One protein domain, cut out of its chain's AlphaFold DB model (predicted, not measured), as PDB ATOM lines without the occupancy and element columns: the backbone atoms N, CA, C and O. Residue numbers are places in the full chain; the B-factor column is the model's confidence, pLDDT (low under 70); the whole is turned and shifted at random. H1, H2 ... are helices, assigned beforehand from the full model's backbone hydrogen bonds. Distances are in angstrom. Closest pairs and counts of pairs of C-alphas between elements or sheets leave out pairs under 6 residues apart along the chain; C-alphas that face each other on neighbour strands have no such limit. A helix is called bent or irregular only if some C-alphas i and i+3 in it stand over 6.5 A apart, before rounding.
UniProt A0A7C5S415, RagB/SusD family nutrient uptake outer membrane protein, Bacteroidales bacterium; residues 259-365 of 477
ATOM      1  N   HIS A 259     223.221 115.248 159.127       97.62
ATOM      2  CA  HIS A 259     223.357 116.646 159.545       97.62
ATOM      3  C   HIS A 259     224.588 117.296 158.909       97.62
ATOM      4  O   HIS A 259     224.507 118.435 158.458       97.62
ATOM      5  N   MET A 260     225.704 116.570 158.780       97.88
ATOM      6  CA  MET A 260     226.901 117.059 158.093       97.88
ATOM      7  C   MET A 260     226.635 117.294 156.608       97.88
ATOM      8  O   MET A 260     227.120 118.281 156.055       97.88
ATOM      9  N   ARG A 261     225.832 116.426 155.971       96.94
ATOM     10  CA  ARG A 261     225.479 116.542 154.549       96.94
ATOM     11  C   ARG A 261     224.673 117.796 154.246       96.94
ATOM     12  O   ARG A 261     224.934 118.444 153.236       96.94
ATOM     13  N   THR A 262     223.693 118.126 155.084       97.94
ATOM     14  CA  THR A 262     222.806 119.267 154.826       97.94
ATOM     15  C   THR A 262     223.360 120.568 155.393       97.94
ATOM     16  O   THR A 262     223.513 121.532 154.645       97.94
ATOM     17  N   LEU A 263     223.727 120.613 156.676       98.56
ATOM     18  CA  LEU A 263     223.994 121.863 157.382       98.56
ATOM     19  C   LEU A 263     225.133 122.676 156.756       98.56
ATOM     20  O   LEU A 263     226.115 122.141 156.248       98.56
ATOM     21  N   HIS A 264     225.021 124.002 156.839       98.44
ATOM     22  CA  HIS A 264     226.056 124.924 156.374       98.44
ATOM     23  C   HIS A 264     227.329 124.835 157.230       98.44
ATOM     24  O   HIS A 264     227.237 124.551 158.425       98.44
ATOM     25  N   TYR A 265     228.491 125.193 156.670       97.88
ATOM     26  CA  TYR A 265     229.793 125.188 157.359       97.88
ATOM     27  C   TYR A 265     229.773 125.896 158.724       97.88
ATOM     28  O   TYR A 265     230.395 125.435 159.675       97.88
ATOM     29  N   ASN A 266     229.024 127.001 158.821       97.94
ATOM     30  CA  ASN A 266     228.901 127.818 160.035       97.94
ATOM     31  C   ASN A 266     227.801 127.347 161.002       97.94
ATOM     32  O   ASN A 266     227.638 127.954 162.060       97.94
ATOM     33  N   SER A 267     227.048 126.290 160.679       98.31
ATOM     34  CA  SER A 267     226.005 125.759 161.576       98.31
ATOM     35  C   SER A 267     226.608 125.116 162.826       98.31
ATOM     36  O   SER A 267     225.932 124.997 163.844       98.31
ATOM     37  N   ASN A 268     227.909 124.800 162.810       98.25
ATOM     38  CA  ASN A 268     228.644 124.451 164.023       98.25
ATOM     39  C   ASN A 268     228.555 125.546 165.097       98.25
ATOM     40  O   ASN A 268     228.611 125.236 166.278       98.25
ATOM     41  N   ARG A 269     228.380 126.818 164.716       98.25
ATOM     42  CA  ARG A 269     228.166 127.927 165.659       98.25
ATOM     43  C   ARG A 269     226.731 127.990 166.174       98.25
ATOM     44  O   ARG A 269     226.526 128.499 167.270       98.25
ATOM     45  N   THR A 270     225.761 127.511 165.397       98.12
ATOM     46  CA  THR A 270     224.347 127.414 165.790       98.12
ATOM     47  C   THR A 270     224.148 126.320 166.831       98.12
ATOM     48  O   THR A 270     223.517 126.556 167.854       98.12
ATOM     49  N   PHE A 271     224.763 125.156 166.611       97.94
ATOM     50  CA  PHE A 271     224.598 123.980 167.469       97.94
ATOM     51  C   PHE A 271     225.779 123.726 168.420       97.94
ATOM     52  O   PHE A 271     225.778 122.739 169.145       97.94
ATOM     53  N   GLU A 272     226.802 124.591 168.426       97.88
ATOM     54  CA  GLU A 272     228.067 124.381 169.158       97.88
ATOM     55  C   GLU A 272     228.675 122.989 168.905       97.88
ATOM     56  O   GLU A 272     229.035 122.251 169.823       97.88
ATOM     57  N   MET A 273     228.768 122.621 167.628       98.00
ATOM     58  CA  MET A 273     229.383 121.368 167.191       98.00
ATOM     59  C   MET A 273     230.905 121.442 167.306       98.00
ATOM     60  O   MET A 273     231.511 122.503 167.134       98.00
ATOM     61  N   VAL A 274     231.535 120.285 167.510       97.31
ATOM     62  CA  VAL A 274     233.005 120.170 167.554       97.31
ATOM     63  C   VAL A 274     233.614 120.250 166.148       97.31
ATOM     64  O   VAL A 274     234.770 120.643 165.987       97.31
ATOM     65  N   VAL A 275     232.832 119.918 165.118       96.19
ATOM     66  CA  VAL A 275     233.247 119.888 163.709       96.19
ATOM     67  C   VAL A 275     232.341 120.757 162.833       96.19
ATOM     68  O   VAL A 275     231.185 121.003 163.169       96.19
ATOM     69  N   GLY A 276     232.874 121.240 161.708       96.25
ATOM     70  CA  GLY A 276     232.120 122.004 160.708       96.25
ATOM     71  C   GLY A 276     231.378 121.094 159.714       96.25
ATOM     72  O   GLY A 276     232.033 120.225 159.135       96.25
ATOM     73  N   PRO A 277     230.067 121.296 159.480       98.00
ATOM     74  CA  PRO A 277     229.301 120.615 158.427       98.00
ATOM     75  C   PRO A 277     229.751 120.947 156.997       98.00
ATOM     76  O   PRO A 277     230.632 121.781 156.792       98.00
ATOM     77  N   TRP A 278     229.136 120.315 155.996       97.69
ATOM     78  CA  TRP A 278     229.646 120.284 154.618       97.69
ATOM     79  C   TRP A 278     228.830 121.100 153.604       97.69
ATOM     80  O   TRP A 278     229.288 121.305 152.481       97.69
ATOM     81  N   ASN A 279     227.657 121.608 153.990       97.88
ATOM     82  CA  ASN A 279     226.818 122.507 153.197       97.88
ATOM     83  C   ASN A 279     226.364 121.951 151.838       97.88
ATOM     84  O   ASN A 279     226.543 122.618 150.825       97.88
ATOM     85  N   GLY A 280     225.811 120.744 151.789       97.12
ATOM     86  CA  GLY A 280     225.398 120.104 150.539       97.12
ATOM     87  C   GLY A 280     223.900 120.084 150.344       97.12
ATOM     88  O   GLY A 280     223.324 120.957 149.686       97.12
ATOM     89  N   PHE A 281     223.303 119.026 150.886       97.50
ATOM     90  CA  PHE A 281     221.939 118.603 150.601       97.50
ATOM     91  C   PHE A 281     220.921 119.612 151.127       97.50
ATOM     92  O   PHE A 281     221.121 120.250 152.164       97.50
ATOM     93  N   ALA A 282     219.808 119.732 150.420       98.19
ATOM     94  CA  ALA A 282     218.730 120.642 150.753       98.19
ATOM     95  C   ALA A 282     217.372 120.034 150.395       98.19
ATOM     96  O   ALA A 282     217.286 119.076 149.626       98.19
ATOM     97  N   LEU A 283     216.308 120.602 150.952       97.94
ATOM     98  CA  LEU A 283     214.958 120.332 150.469       97.94
ATOM     99  C   LEU A 283     214.739 121.061 149.137       97.94
ATOM    100  O   LEU A 283     215.225 122.181 148.958       97.94
ATOM    101  N   VAL A 284     213.990 120.443 148.228       96.94
ATOM    102  CA  VAL A 284     213.471 121.111 147.033       96.94
ATOM    103  C   VAL A 284     212.504 122.211 147.474       96.94
ATOM    104  O   VAL A 284     211.648 121.993 148.335       96.94
ATOM    105  N   GLU A 285     212.641 123.396 146.881       97.12
ATOM    106  CA  GLU A 285     211.852 124.588 147.219       97.12
ATOM    107  C   GLU A 285     210.339 124.318 147.169       97.12
ATOM    108  O   GLU A 285     209.607 124.608 148.114       97.12
ATOM    109  N   GLU A 286     209.876 123.706 146.079       96.81
ATOM    110  CA  GLU A 286     208.464 123.385 145.849       96.81
ATOM    111  C   GLU A 286     207.909 122.475 146.951       96.81
ATOM    112  O   GLU A 286     206.788 122.675 147.414       96.81
ATOM    113  N   PHE A 287     208.717 121.520 147.419       98.19
ATOM    114  CA  PHE A 287     208.335 120.612 148.490       98.19
ATOM    115  C   PHE A 287     208.261 121.322 149.848       98.19
ATOM    116  O   PHE A 287     207.322 121.084 150.609       98.19
ATOM    117  N   TYR A 288     209.196 122.232 150.149       98.31
ATOM    118  CA  TYR A 288     209.144 123.064 151.361       98.31
ATOM    119  C   TYR A 288     207.836 123.856 151.455       98.31
ATOM    120  O   TYR A 288     207.204 123.901 152.508       98.31
ATOM    121  N   TYR A 289     207.379 124.426 150.340       97.94
ATOM    122  CA  TYR A 289     206.139 125.201 150.305       97.94
ATOM    123  C   TYR A 289     204.859 124.349 150.310       97.94
ATOM    124  O   TYR A 289     203.760 124.902 150.278       97.94
ATOM    125  N   THR A 290     204.963 123.018 150.408       98.06
ATOM    126  CA  THR A 290     203.796 122.155 150.681       98.06
ATOM    127  C   THR A 290     203.378 122.156 152.152       98.06
ATOM    128  O   THR A 290     202.275 121.697 152.466       98.06
ATOM    129  N   TYR A 291     204.239 122.633 153.056       98.62
ATOM    130  CA  TYR A 291     203.910 122.818 154.466       98.62
ATOM    131  C   TYR A 291     203.077 124.091 154.624       98.62
ATOM    132  O   TYR A 291     203.379 125.131 154.039       98.62
ATOM    133  N   ALA A 292     201.995 124.002 155.398       98.06
ATOM    134  CA  ALA A 292     201.207 125.181 155.738       98.06
ATOM    135  C   ALA A 292     201.999 126.071 156.704       98.06
ATOM    136  O   ALA A 292     202.717 125.557 157.549       98.06
ATOM    137  N   GLU A 293     201.801 127.389 156.649       96.56
ATOM    138  CA  GLU A 293     202.541 128.359 157.478       96.56
ATOM    139  C   GLU A 293     202.494 128.050 158.989       96.56
ATOM    140  O   GLU A 293     203.448 128.320 159.711       96.56
ATOM    141  N   ASN A 294     201.393 127.464 159.472       97.44
ATOM    142  CA  ASN A 294     201.208 127.079 160.871       97.44
ATOM    143  C   ASN A 294     201.540 125.604 161.173       97.44
ATOM    144  O   ASN A 294     201.180 125.118 162.246       97.44
ATOM    145  N   ASP A 295     202.152 124.880 160.236       98.69
ATOM    146  CA  ASP A 295     202.607 123.505 160.440       98.69
ATOM    147  C   ASP A 295     203.823 123.502 161.373       98.69
ATOM    148  O   ASP A 295     204.869 124.072 161.063       98.69
ATOM    149  N   LEU A 296     203.695 122.842 162.525       98.62
ATOM    150  CA  LEU A 296     204.761 122.793 163.531       98.62
ATOM    151  C   LEU A 296     206.035 122.124 162.993       98.62
ATOM    152  O   LEU A 296     207.140 122.431 163.432       98.62
ATOM    153  N   ARG A 297     205.921 121.279 161.961       98.62
ATOM    154  CA  ARG A 297     207.066 120.619 161.320       98.62
ATOM    155  C   ARG A 297     208.015 121.588 160.613       98.62
ATOM    156  O   ARG A 297     209.092 121.158 160.215       98.62
ATOM    157  N   HIS A 298     207.691 122.879 160.516       98.38
ATOM    158  CA  HIS A 298     208.681 123.893 160.159       98.38
ATOM    159  C   HIS A 298     209.919 123.876 161.079       98.38
ATOM    160  O   HIS A 298     211.003 124.191 160.594       98.38
ATOM    161  N   ASP A 299     209.820 123.399 162.330       97.88
ATOM    162  CA  ASP A 299     210.988 123.236 163.218       97.88
ATOM    163  C   ASP A 299     212.002 122.186 162.713       97.88
ATOM    164  O   ASP A 299     213.148 122.143 163.167       97.88
ATOM    165  N   TRP A 300     211.622 121.344 161.745       98.50
ATOM    166  CA  TRP A 300     212.530 120.407 161.072       98.50
ATOM    167  C   TRP A 300     213.444 121.082 160.054       98.50
ATOM    168  O   TRP A 300     214.292 120.413 159.459       98.50
ATOM    169  N   PHE A 301     213.286 122.384 159.827       98.56
ATOM    170  CA  PHE A 301     213.952 123.113 158.762       98.56
ATOM    171  C   PHE A 301     214.623 124.378 159.286       98.56
ATOM    172  O   PHE A 301     214.089 125.093 160.129       98.56
ATOM    173  N   LEU A 302     215.795 124.694 158.740       98.56
ATOM    174  CA  LEU A 302     216.442 125.984 158.944       98.56
ATOM    175  C   LEU A 302     216.270 126.818 157.676       98.56
ATOM    176  O   LEU A 302     216.786 126.474 156.608       98.56
ATOM    177  N   VAL A 303     215.552 127.928 157.830       98.44
ATOM    178  CA  VAL A 303     215.278 128.943 156.808       98.44
ATOM    179  C   VAL A 303     215.456 130.324 157.442       98.44
ATOM    180  O   VAL A 303     215.263 130.497 158.644       98.44
ATOM    181  N   GLY A 304     215.843 131.321 156.650       98.44
ATOM    182  CA  GLY A 304     216.007 132.695 157.109       98.44
ATOM    183  C   GLY A 304     217.340 132.947 157.815       98.44
ATOM    184  O   GLY A 304     218.307 132.201 157.642       98.44
ATOM    185  N   GLN A 305     217.413 134.041 158.575       98.62
ATOM    186  CA  GLN A 305     218.618 134.444 159.305       98.62
ATOM    187  C   GLN A 305     219.005 133.393 160.347       98.62
ATOM    188  O   GLN A 305     218.208 133.034 161.207       98.62
ATOM    189  N   GLN A 306     220.260 132.962 160.300       98.62
ATOM    190  CA  GLN A 306     220.814 131.998 161.240       98.62
ATOM    191  C   GLN A 306     221.521 132.697 162.396       98.62
ATOM    192  O   GLN A 306     222.125 133.762 162.232       98.62
ATOM    193  N   TYR A 307     221.486 132.066 163.563       98.62
ATOM    194  CA  TYR A 307     222.053 132.598 164.795       98.62
ATOM    195  C   TYR A 307     223.033 131.597 165.399       98.62
ATOM    196  O   TYR A 307     222.929 130.387 165.192       98.62
ATOM    197  N   SER A 308     224.023 132.111 166.121       98.44
ATOM    198  CA  SER A 308     224.846 131.289 167.004       98.44
ATOM    199  C   SER A 308     224.006 130.755 168.164       98.44
ATOM    200  O   SER A 308     222.941 131.295 168.458       98.44
ATOM    201  N   TYR A 309     224.527 129.767 168.885       97.12
ATOM    202  CA  TYR A 309     223.902 129.259 170.106       97.12
ATOM    203  C   TYR A 309     223.615 130.365 171.142       97.12
ATOM    204  O   TYR A 309     222.605 130.328 171.837       97.12
ATOM    205  N   GLY A 310     224.470 131.395 171.205       96.94
ATOM    206  CA  GLY A 310     224.287 132.564 172.070       96.94
ATOM    207  C   GLY A 310     223.263 133.595 171.574       96.94
ATOM    208  O   GLY A 310     223.077 134.608 172.236       96.94
ATOM    209  N   GLY A 311     222.621 133.373 170.422       97.69
ATOM    210  CA  GLY A 311     221.626 134.282 169.843       97.69
ATOM    211  C   GLY A 311     222.197 135.392 168.956       97.69
ATOM    212  O   GLY A 311     221.436 136.198 168.429       97.69
ATOM    213  N   GLU A 312     223.514 135.437 168.739       98.31
ATOM    214  CA  GLU A 312     224.122 136.433 167.844       98.31
ATOM    215  C   GLU A 312     223.893 136.078 166.367       98.31
ATOM    216  O   GLU A 312     224.122 134.918 165.997       98.31
ATOM    217  N   PRO A 313     223.498 137.039 165.506       98.56
ATOM    218  CA  PRO A 313     223.294 136.785 164.085       98.56
ATOM    219  C   PRO A 313     224.606 136.374 163.415       98.56
ATOM    220  O   PRO A 313     225.660 136.988 163.604       98.56
ATOM    221  N   LEU A 314     224.547 135.314 162.615       98.62
ATOM    222  CA  LEU A 314     225.701 134.801 161.888       98.62
ATOM    223  C   LEU A 314     225.870 135.509 160.543       98.62
ATOM    224  O   LEU A 314     224.903 135.894 159.887       98.62
ATOM    225  N   SER A 315     227.124 135.618 160.113       98.31
ATOM    226  CA  SER A 315     227.519 135.999 158.758       98.31
ATOM    227  C   SER A 315     228.394 134.911 158.141       98.31
ATOM    228  O   SER A 315     228.901 134.025 158.841       98.31
ATOM    229  N   ASP A 316     228.574 134.963 156.827       98.00
ATOM    230  CA  ASP A 316     229.442 134.045 156.101       98.00
ATOM    231  C   ASP A 316     230.548 134.789 155.356       98.00
ATOM    232  O   ASP A 316     230.326 135.475 154.357       98.00
ATOM    233  N   LEU A 317     231.781 134.612 155.828       96.62
ATOM    234  CA  LEU A 317     232.962 135.212 155.210       96.62
ATOM    235  C   LEU A 317     233.207 134.676 153.794       96.62
ATOM    236  O   LEU A 317     233.693 135.422 152.946       96.62
ATOM    237  N   GLY A 318     232.818 133.424 153.514       94.75
ATOM    238  CA  GLY A 318     232.898 132.840 152.171       94.75
ATOM    239  C   GLY A 318     231.942 133.496 151.169       94.75
ATOM    240  O   GLY A 318     232.180 133.431 149.967       94.75
ATOM    241  N   ALA A 319     230.914 134.188 151.665       96.06
ATOM    242  CA  ALA A 319     229.999 135.012 150.887       96.06
ATOM    243  C   ALA A 319     230.256 136.520 151.078       96.06
ATOM    244  O   ALA A 319     229.337 137.329 151.000       96.06
ATOM    245  N   GLY A 320     231.501 136.921 151.362       95.88
ATOM    246  CA  GLY A 320     231.873 138.335 151.491       95.88
ATOM    247  C   GLY A 320     231.428 138.998 152.799       95.88
ATOM    248  O   GLY A 320     231.388 140.223 152.877       95.88
ATOM    249  N   GLY A 321     231.097 138.213 153.829       97.00
ATOM    250  CA  GLY A 321     230.651 138.721 155.129       97.00
ATOM    251  C   GLY A 321     229.166 139.081 155.182       97.00
ATOM    252  O   GLY A 321     228.743 139.742 156.129       97.00
ATOM    253  N   LEU A 322     228.378 138.649 154.192       98.00
ATOM    254  CA  LEU A 322     226.926 138.815 154.190       98.00
ATOM    255  C   LEU A 322     226.270 138.055 155.357       98.00
ATOM    256  O   LEU A 322     226.824 137.045 155.812       98.00
ATOM    257  N   PRO A 323     225.098 138.508 155.843       98.50
ATOM    258  CA  PRO A 323     224.322 137.759 156.824       98.50
ATOM    259  C   PRO A 323     224.042 136.336 156.328       98.50
ATOM    260  O   PRO A 323     223.703 136.132 155.165       98.50
ATOM    261  N   LEU A 324     224.208 135.348 157.207       98.69
ATOM    262  CA  LEU A 324     223.936 133.950 156.898       98.69
ATOM    263  C   LEU A 324     222.422 133.731 156.906       98.69
ATOM    264  O   LEU A 324     221.825 133.539 157.965       98.69
ATOM    265  N   VAL A 325     221.818 133.787 155.722       98.56
ATOM    266  CA  VAL A 325     220.375 133.647 155.516       98.56
ATOM    267  C   VAL A 325     220.127 132.468 154.591       98.56
ATOM    268  O   VAL A 325     220.506 132.535 153.428       98.56
ATOM    269  N   PHE A 326     219.493 131.407 155.089       98.62
ATOM    270  CA  PHE A 326     219.095 130.285 154.241       98.62
ATOM    271  C   PHE A 326     217.845 130.646 153.444       98.62
ATOM    272  O   PHE A 326     216.794 130.926 154.021       98.62
ATOM    273  N   ASP A 327     217.977 130.658 152.124       98.12
ATOM    274  CA  ASP A 327     216.898 130.959 151.184       98.12
ATOM    275  C   ASP A 327     216.340 129.639 150.639       98.12
ATOM    276  O   ASP A 327     217.129 128.859 150.111       98.12
ATOM    277  N   PRO A 328     215.031 129.340 150.746       98.25
ATOM    278  CA  PRO A 328     214.464 128.125 150.165       98.25
ATOM    279  C   PRO A 328     214.735 127.981 148.665       98.25
ATOM    280  O   PRO A 328     214.851 126.851 148.191       98.25
ATOM    281  N   HIS A 329     214.873 129.093 147.936       98.06
ATOM    282  CA  HIS A 329     215.117 129.071 146.502       98.06
ATOM    283  C   HIS A 329     216.492 128.493 146.161       98.06
ATOM    284  O   HIS A 329     217.526 128.939 146.670       98.06
ATOM    285  N   ILE A 330     216.511 127.509 145.255       97.81
ATOM    286  CA  ILE A 330     217.734 126.937 144.686       97.81
ATOM    287  C   ILE A 330     217.817 127.368 143.214       97.81
ATOM    288  O   ILE A 330     216.987 126.930 142.418       97.81
ATOM    289  N   PRO A 331     218.807 128.194 142.821       97.31
ATOM    290  CA  PRO A 331     218.858 128.749 141.465       97.31
ATOM    291  C   PRO A 331     219.011 127.707 140.353       97.31
ATOM    292  O   PRO A 331     218.496 127.897 139.253       97.31
ATOM    293  N   SER A 332     219.754 126.631 140.619       97.06
ATOM    294  CA  SER A 332     220.006 125.546 139.667       97.06
ATOM    295  C   SER A 332     220.550 124.306 140.375       97.06
ATOM    296  O   SER A 332     221.172 124.396 141.437       97.06
ATOM    297  N   LEU A 333     220.383 123.134 139.755       97.19
ATOM    298  CA  LEU A 333     220.989 121.890 140.256       97.19
ATOM    299  C   LEU A 333     222.527 121.908 140.143       97.19
ATOM    300  O   LEU A 333     223.229 121.251 140.913       97.19
ATOM    301  N   ILE A 334     223.058 122.672 139.183       97.56
ATOM    302  CA  ILE A 334     224.492 122.931 139.016       97.56
ATOM    303  C   ILE A 334     224.742 124.416 139.237       97.56
ATOM    304  O   ILE A 334     224.494 125.219 138.335       97.56
ATOM    305  N   MET A 335     225.254 124.784 140.411       97.75
ATOM    306  CA  MET A 335     225.692 126.151 140.683       97.75
ATOM    307  C   MET A 335     227.192 126.298 140.439       97.75
ATOM    308  O   MET A 335     227.993 125.485 140.902       97.75
ATOM    309  N   GLY A 336     227.584 127.358 139.736       95.00
ATOM    310  CA  GLY A 336     228.970 127.582 139.320       95.00
ATOM    311  C   GLY A 336     229.314 129.060 139.171       95.00
ATOM    312  O   GLY A 336     228.771 129.906 139.870       95.00
ATOM    313  N   ALA A 337     230.205 129.394 138.233       92.75
ATOM    314  CA  ALA A 337     230.704 130.765 138.046       92.75
ATOM    315  C   ALA A 337     229.623 131.809 137.693       92.75
ATOM    316  O   ALA A 337     229.875 133.006 137.810       92.75
ATOM    317  N   GLY A 338     228.443 131.369 137.242       95.31
ATOM    318  CA  GLY A 338     227.292 132.238 136.983       95.31
ATOM    319  C   GLY A 338     226.482 132.601 138.231       95.31
ATOM    320  O   GLY A 338     225.625 133.471 138.142       95.31
ATOM    321  N   ASN A 339     226.751 131.958 139.369       97.88
ATOM    322  CA  ASN A 339     226.043 132.172 140.621       97.88
ATOM    323  C   ASN A 339     226.877 132.995 141.597       97.88
ATOM    324  O   ASN A 339     228.109 132.927 141.622       97.88
ATOM    325  N   THR A 340     226.200 133.767 142.439       97.56
ATOM    326  CA  THR A 340     226.873 134.516 143.499       97.56
ATOM    327  C   THR A 340     227.377 133.570 144.598       97.56
ATOM    328  O   THR A 340     226.808 132.497 144.816       97.56
ATOM    329  N   PRO A 341     228.408 133.960 145.370       96.44
ATOM    330  CA  PRO A 341     228.811 133.200 146.552       96.44
ATOM    331  C   PRO A 341     227.668 132.972 147.553       96.44
ATOM    332  O   PRO A 341     227.618 131.922 148.187       96.44
ATOM    333  N   GLN A 342     226.743 133.932 147.672       97.31
ATOM    334  CA  GLN A 342     225.552 133.806 148.511       97.31
ATOM    335  C   GLN A 342     224.625 132.700 147.997       97.31
ATOM    336  O   GLN A 342     224.255 131.820 148.766       97.31
ATOM    337  N   GLU A 343     224.309 132.692 146.700       97.81
ATOM    338  CA  GLU A 343     223.497 131.642 146.071       97.81
ATOM    339  C   GLU A 343     224.129 130.262 146.261       97.81
ATOM    340  O   GLU A 343     223.476 129.342 146.741       97.81
ATOM    341  N   ILE A 344     225.424 130.118 145.967       98.06
ATOM    342  CA  ILE A 344     226.136 128.838 146.089       98.06
ATOM    343  C   ILE A 344     226.081 128.306 147.523       98.06
ATOM    344  O   ILE A 344     225.893 127.106 147.744       98.06
ATOM    345  N   ARG A 345     226.265 129.186 148.511       97.50
ATOM    346  CA  ARG A 345     226.494 128.775 149.898       97.50
ATOM    347  C   ARG A 345     225.217 128.739 150.731       97.50
ATOM    348  O   ARG A 345     225.148 127.917 151.635       97.50
ATOM    349  N   MET A 346     224.209 129.550 150.418       98.00
ATOM    350  CA  MET A 346     223.047 129.762 151.288       98.00
ATOM    351  C   MET A 346     221.693 129.373 150.677       98.00
ATOM    352  O   MET A 346     220.701 129.370 151.398       98.00
ATOM    353  N   SER A 347     221.638 129.007 149.394       97.94
ATOM    354  CA  SER A 347     220.408 128.497 148.764       97.94
ATOM    355  C   SER A 347     219.996 127.120 149.283       97.94
ATOM    356  O   SER A 347     220.852 126.279 149.595       97.94
ATOM    357  N   GLY A 348     218.696 126.860 149.287       98.00
ATOM    358  CA  GLY A 348     218.033 125.643 149.731       98.00
ATOM    359  C   GLY A 348     217.724 125.616 151.227       98.00
ATOM    360  O   GLY A 348     218.462 126.138 152.063       98.00
ATOM    361  N   VAL A 349     216.661 124.908 151.581       98.50
ATOM    362  CA  VAL A 349     216.294 124.649 152.978       98.50
ATOM    363  C   VAL A 349     217.250 123.629 153.591       98.50
ATOM    364  O   VAL A 349     217.517 122.593 152.980       98.50
ATOM    365  N   ARG A 350     217.769 123.895 154.795       98.44
ATOM    366  CA  ARG A 350     218.591 122.925 155.541       98.44
ATOM    367  C   ARG A 350     217.721 122.097 156.468       98.44
ATOM    368  O   ARG A 350     216.841 122.649 157.119       98.44
ATOM    369  N   VAL A 351     217.973 120.794 156.548       97.94
ATOM    370  CA  VAL A 351     217.159 119.892 157.374       97.94
ATOM    371  C   VAL A 351     217.783 119.710 158.755       97.94
ATOM    372  O   VAL A 351     218.959 119.391 158.888       97.94
ATOM    373  N   ASN A 352     216.967 119.908 159.784       97.00
ATOM    374  CA  ASN A 352     217.280 119.793 161.206       97.00
ATOM    375  C   ASN A 352     216.257 118.892 161.930       97.00
ATOM    376  O   ASN A 352     215.922 119.102 163.091       97.00
ATOM    377  N   LYS A 353     215.712 117.897 161.220       97.88
ATOM    378  CA  LYS A 353     214.729 116.954 161.769       97.88
ATOM    379  C   LYS A 353     215.317 116.081 162.879       97.88
ATOM    380  O   LYS A 353     214.675 115.882 163.902       97.88
ATOM    381  N   PHE A 354     216.537 115.588 162.675       98.25
ATOM    382  CA  PHE A 354     217.295 114.855 163.687       98.25
ATOM    383  C   PHE A 354     218.071 115.840 164.552       98.25
ATOM    384  O   PHE A 354     218.809 116.677 164.032       98.25
ATOM    385  N   GLU A 355     217.887 115.746 165.868       97.81
ATOM    386  CA  GLU A 355     218.496 116.672 166.817       97.81
ATOM    387  C   GLU A 355     220.023 116.653 166.718       97.81
ATOM    388  O   GLU A 355     220.661 115.622 166.925       97.81
ATOM    389  N   VAL A 356     220.604 117.832 166.496       97.62
ATOM    390  CA  VAL A 356     222.043 118.066 166.612       97.62
ATOM    391  C   VAL A 356     222.332 118.613 168.005       97.62
ATOM    392  O   VAL A 356     222.228 119.816 168.259       97.62
ATOM    393  N   ARG A 357     222.673 117.720 168.939       96.00
ATOM    394  CA  ARG A 357     222.999 118.107 170.316       96.00
ATOM    395  C   ARG A 357     224.239 119.004 170.378       96.00
ATOM    396  O   ARG A 357     225.154 118.913 169.557       96.00
ATOM    397  N   ARG A 358     224.328 119.802 171.441       96.88
ATOM    398  CA  ARG A 358     225.541 120.558 171.774       96.88
ATOM    399  C   ARG A 358     226.753 119.628 171.857       96.88
ATOM    400  O   ARG A 358     226.705 118.611 172.550       96.88
ATOM    401  N   GLY A 359     227.842 120.001 171.192       96.25
ATOM    402  CA  GLY A 359     229.060 119.197 171.132       96.25
ATOM    403  C   GLY A 359     228.989 118.008 170.172       96.25
ATOM    404  O   GLY A 359     229.896 117.181 170.212       96.25
ATOM    405  N   ALA A 360     227.961 117.914 169.318       96.56
ATOM    406  CA  ALA A 360     227.884 116.873 168.296       96.56
ATOM    407  C   ALA A 360     229.144 116.843 167.413       96.56
ATOM    408  O   ALA A 360     229.743 117.883 167.090       96.56
ATOM    409  N   MET A 361     229.531 115.628 167.031       95.88
ATOM    410  CA  MET A 361     230.660 115.353 166.148       95.88
ATOM    411  C   MET A 361     230.167 115.131 164.706       95.88
ATOM    412  O   MET A 361     229.120 115.649 164.305       95.88
ATOM    413  N   ALA A 362     230.960 114.428 163.894       95.88
ATOM    414  CA  ALA A 362     230.602 114.117 162.510       95.88
ATOM    415  C   ALA A 362     229.487 113.067 162.413       95.88
ATOM    416  O   ALA A 362     228.765 113.052 161.422       95.88
ATOM    417  N   ASP A 363     229.330 112.238 163.442       96.69
ATOM    418  CA  ASP A 363     228.274 111.243 163.575       96.69
ATOM    419  C   ASP A 363     227.296 111.651 164.685       96.69
ATOM    420  O   ASP A 363     227.673 112.331 165.643       96.69
ATOM    421  N   LEU A 364     226.035 111.256 164.539       96.44
ATOM    422  CA  LEU A 364     224.975 111.429 165.528       96.44
ATOM    423  C   LEU A 364     224.837 110.184 166.407       96.44
ATOM    424  O   LEU A 364     225.222 109.085 166.017       96.44
ATOM    425  N   SER A 365     224.260 110.371 167.597       96.50
ATOM    426  CA  SER A 365     223.859 109.271 168.498       96.50
ATOM    427  C   SER A 365     222.345 109.046 168.507       96.50
ATOM    428  O   SER A 365     221.830 108.357 169.371       96.50
TER     429      SER A 365
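Overview. This is residues 259 to 365 of the 477 residues of the protein "RagB/SusD family nutrient uptake outer membrane protein" of Bacteroidales bacterium (UniProt A0A7C5S415). This domain has little regular structure: it is a compact, rounded tangle of loops with five short helices scattered through it, from which residues 290 to 296, of which 296 belongs to H4, stick out. Short antiparallel pairings join residues 301 to 302 with 350 to 351, 304 to 305 with 325 to 326, and 315 to 316 with 322 to 323. The printed part has 107 residues, 26 of them in H1 to H5, with no named strand: all helix. The radius of gyration of the C-alphas is 13.5 A; the spans are 36 by 34 by 25 A.

Arrangement. H2, residues 265 to 271, is only just irregular: C-alphas 265 and 268 are 6.8 A apart. It is apart from H1, residues 259 to 262, H5, residues 341 to 346, H4, residues 296 to 300, and H3, residues 285 to 288; no helix touches another. Every O i to N i+4 pair is within hydrogen-bond range in H5, 1 of 3 in H2 and 0 of 1 in H4, where O i to N i+3 gives 2 of 4 and 2 of 2; H1 and H3 are too short.

Along the chain. H2 spans 11.4 A from C-alpha 265 at (229.793, 125.188, 157.359); H5 ends at C-alpha 346 (223.047, 129.762, 151.288).

Size, cuts and confidence. The C-alphas of Gly 338 and Ser 365, the two farthest apart, are 39.1 A apart. The links H2 to H3 and H4 to H5 are long. The printed part has no cut, and no printed residue is under 70 in pLDDT.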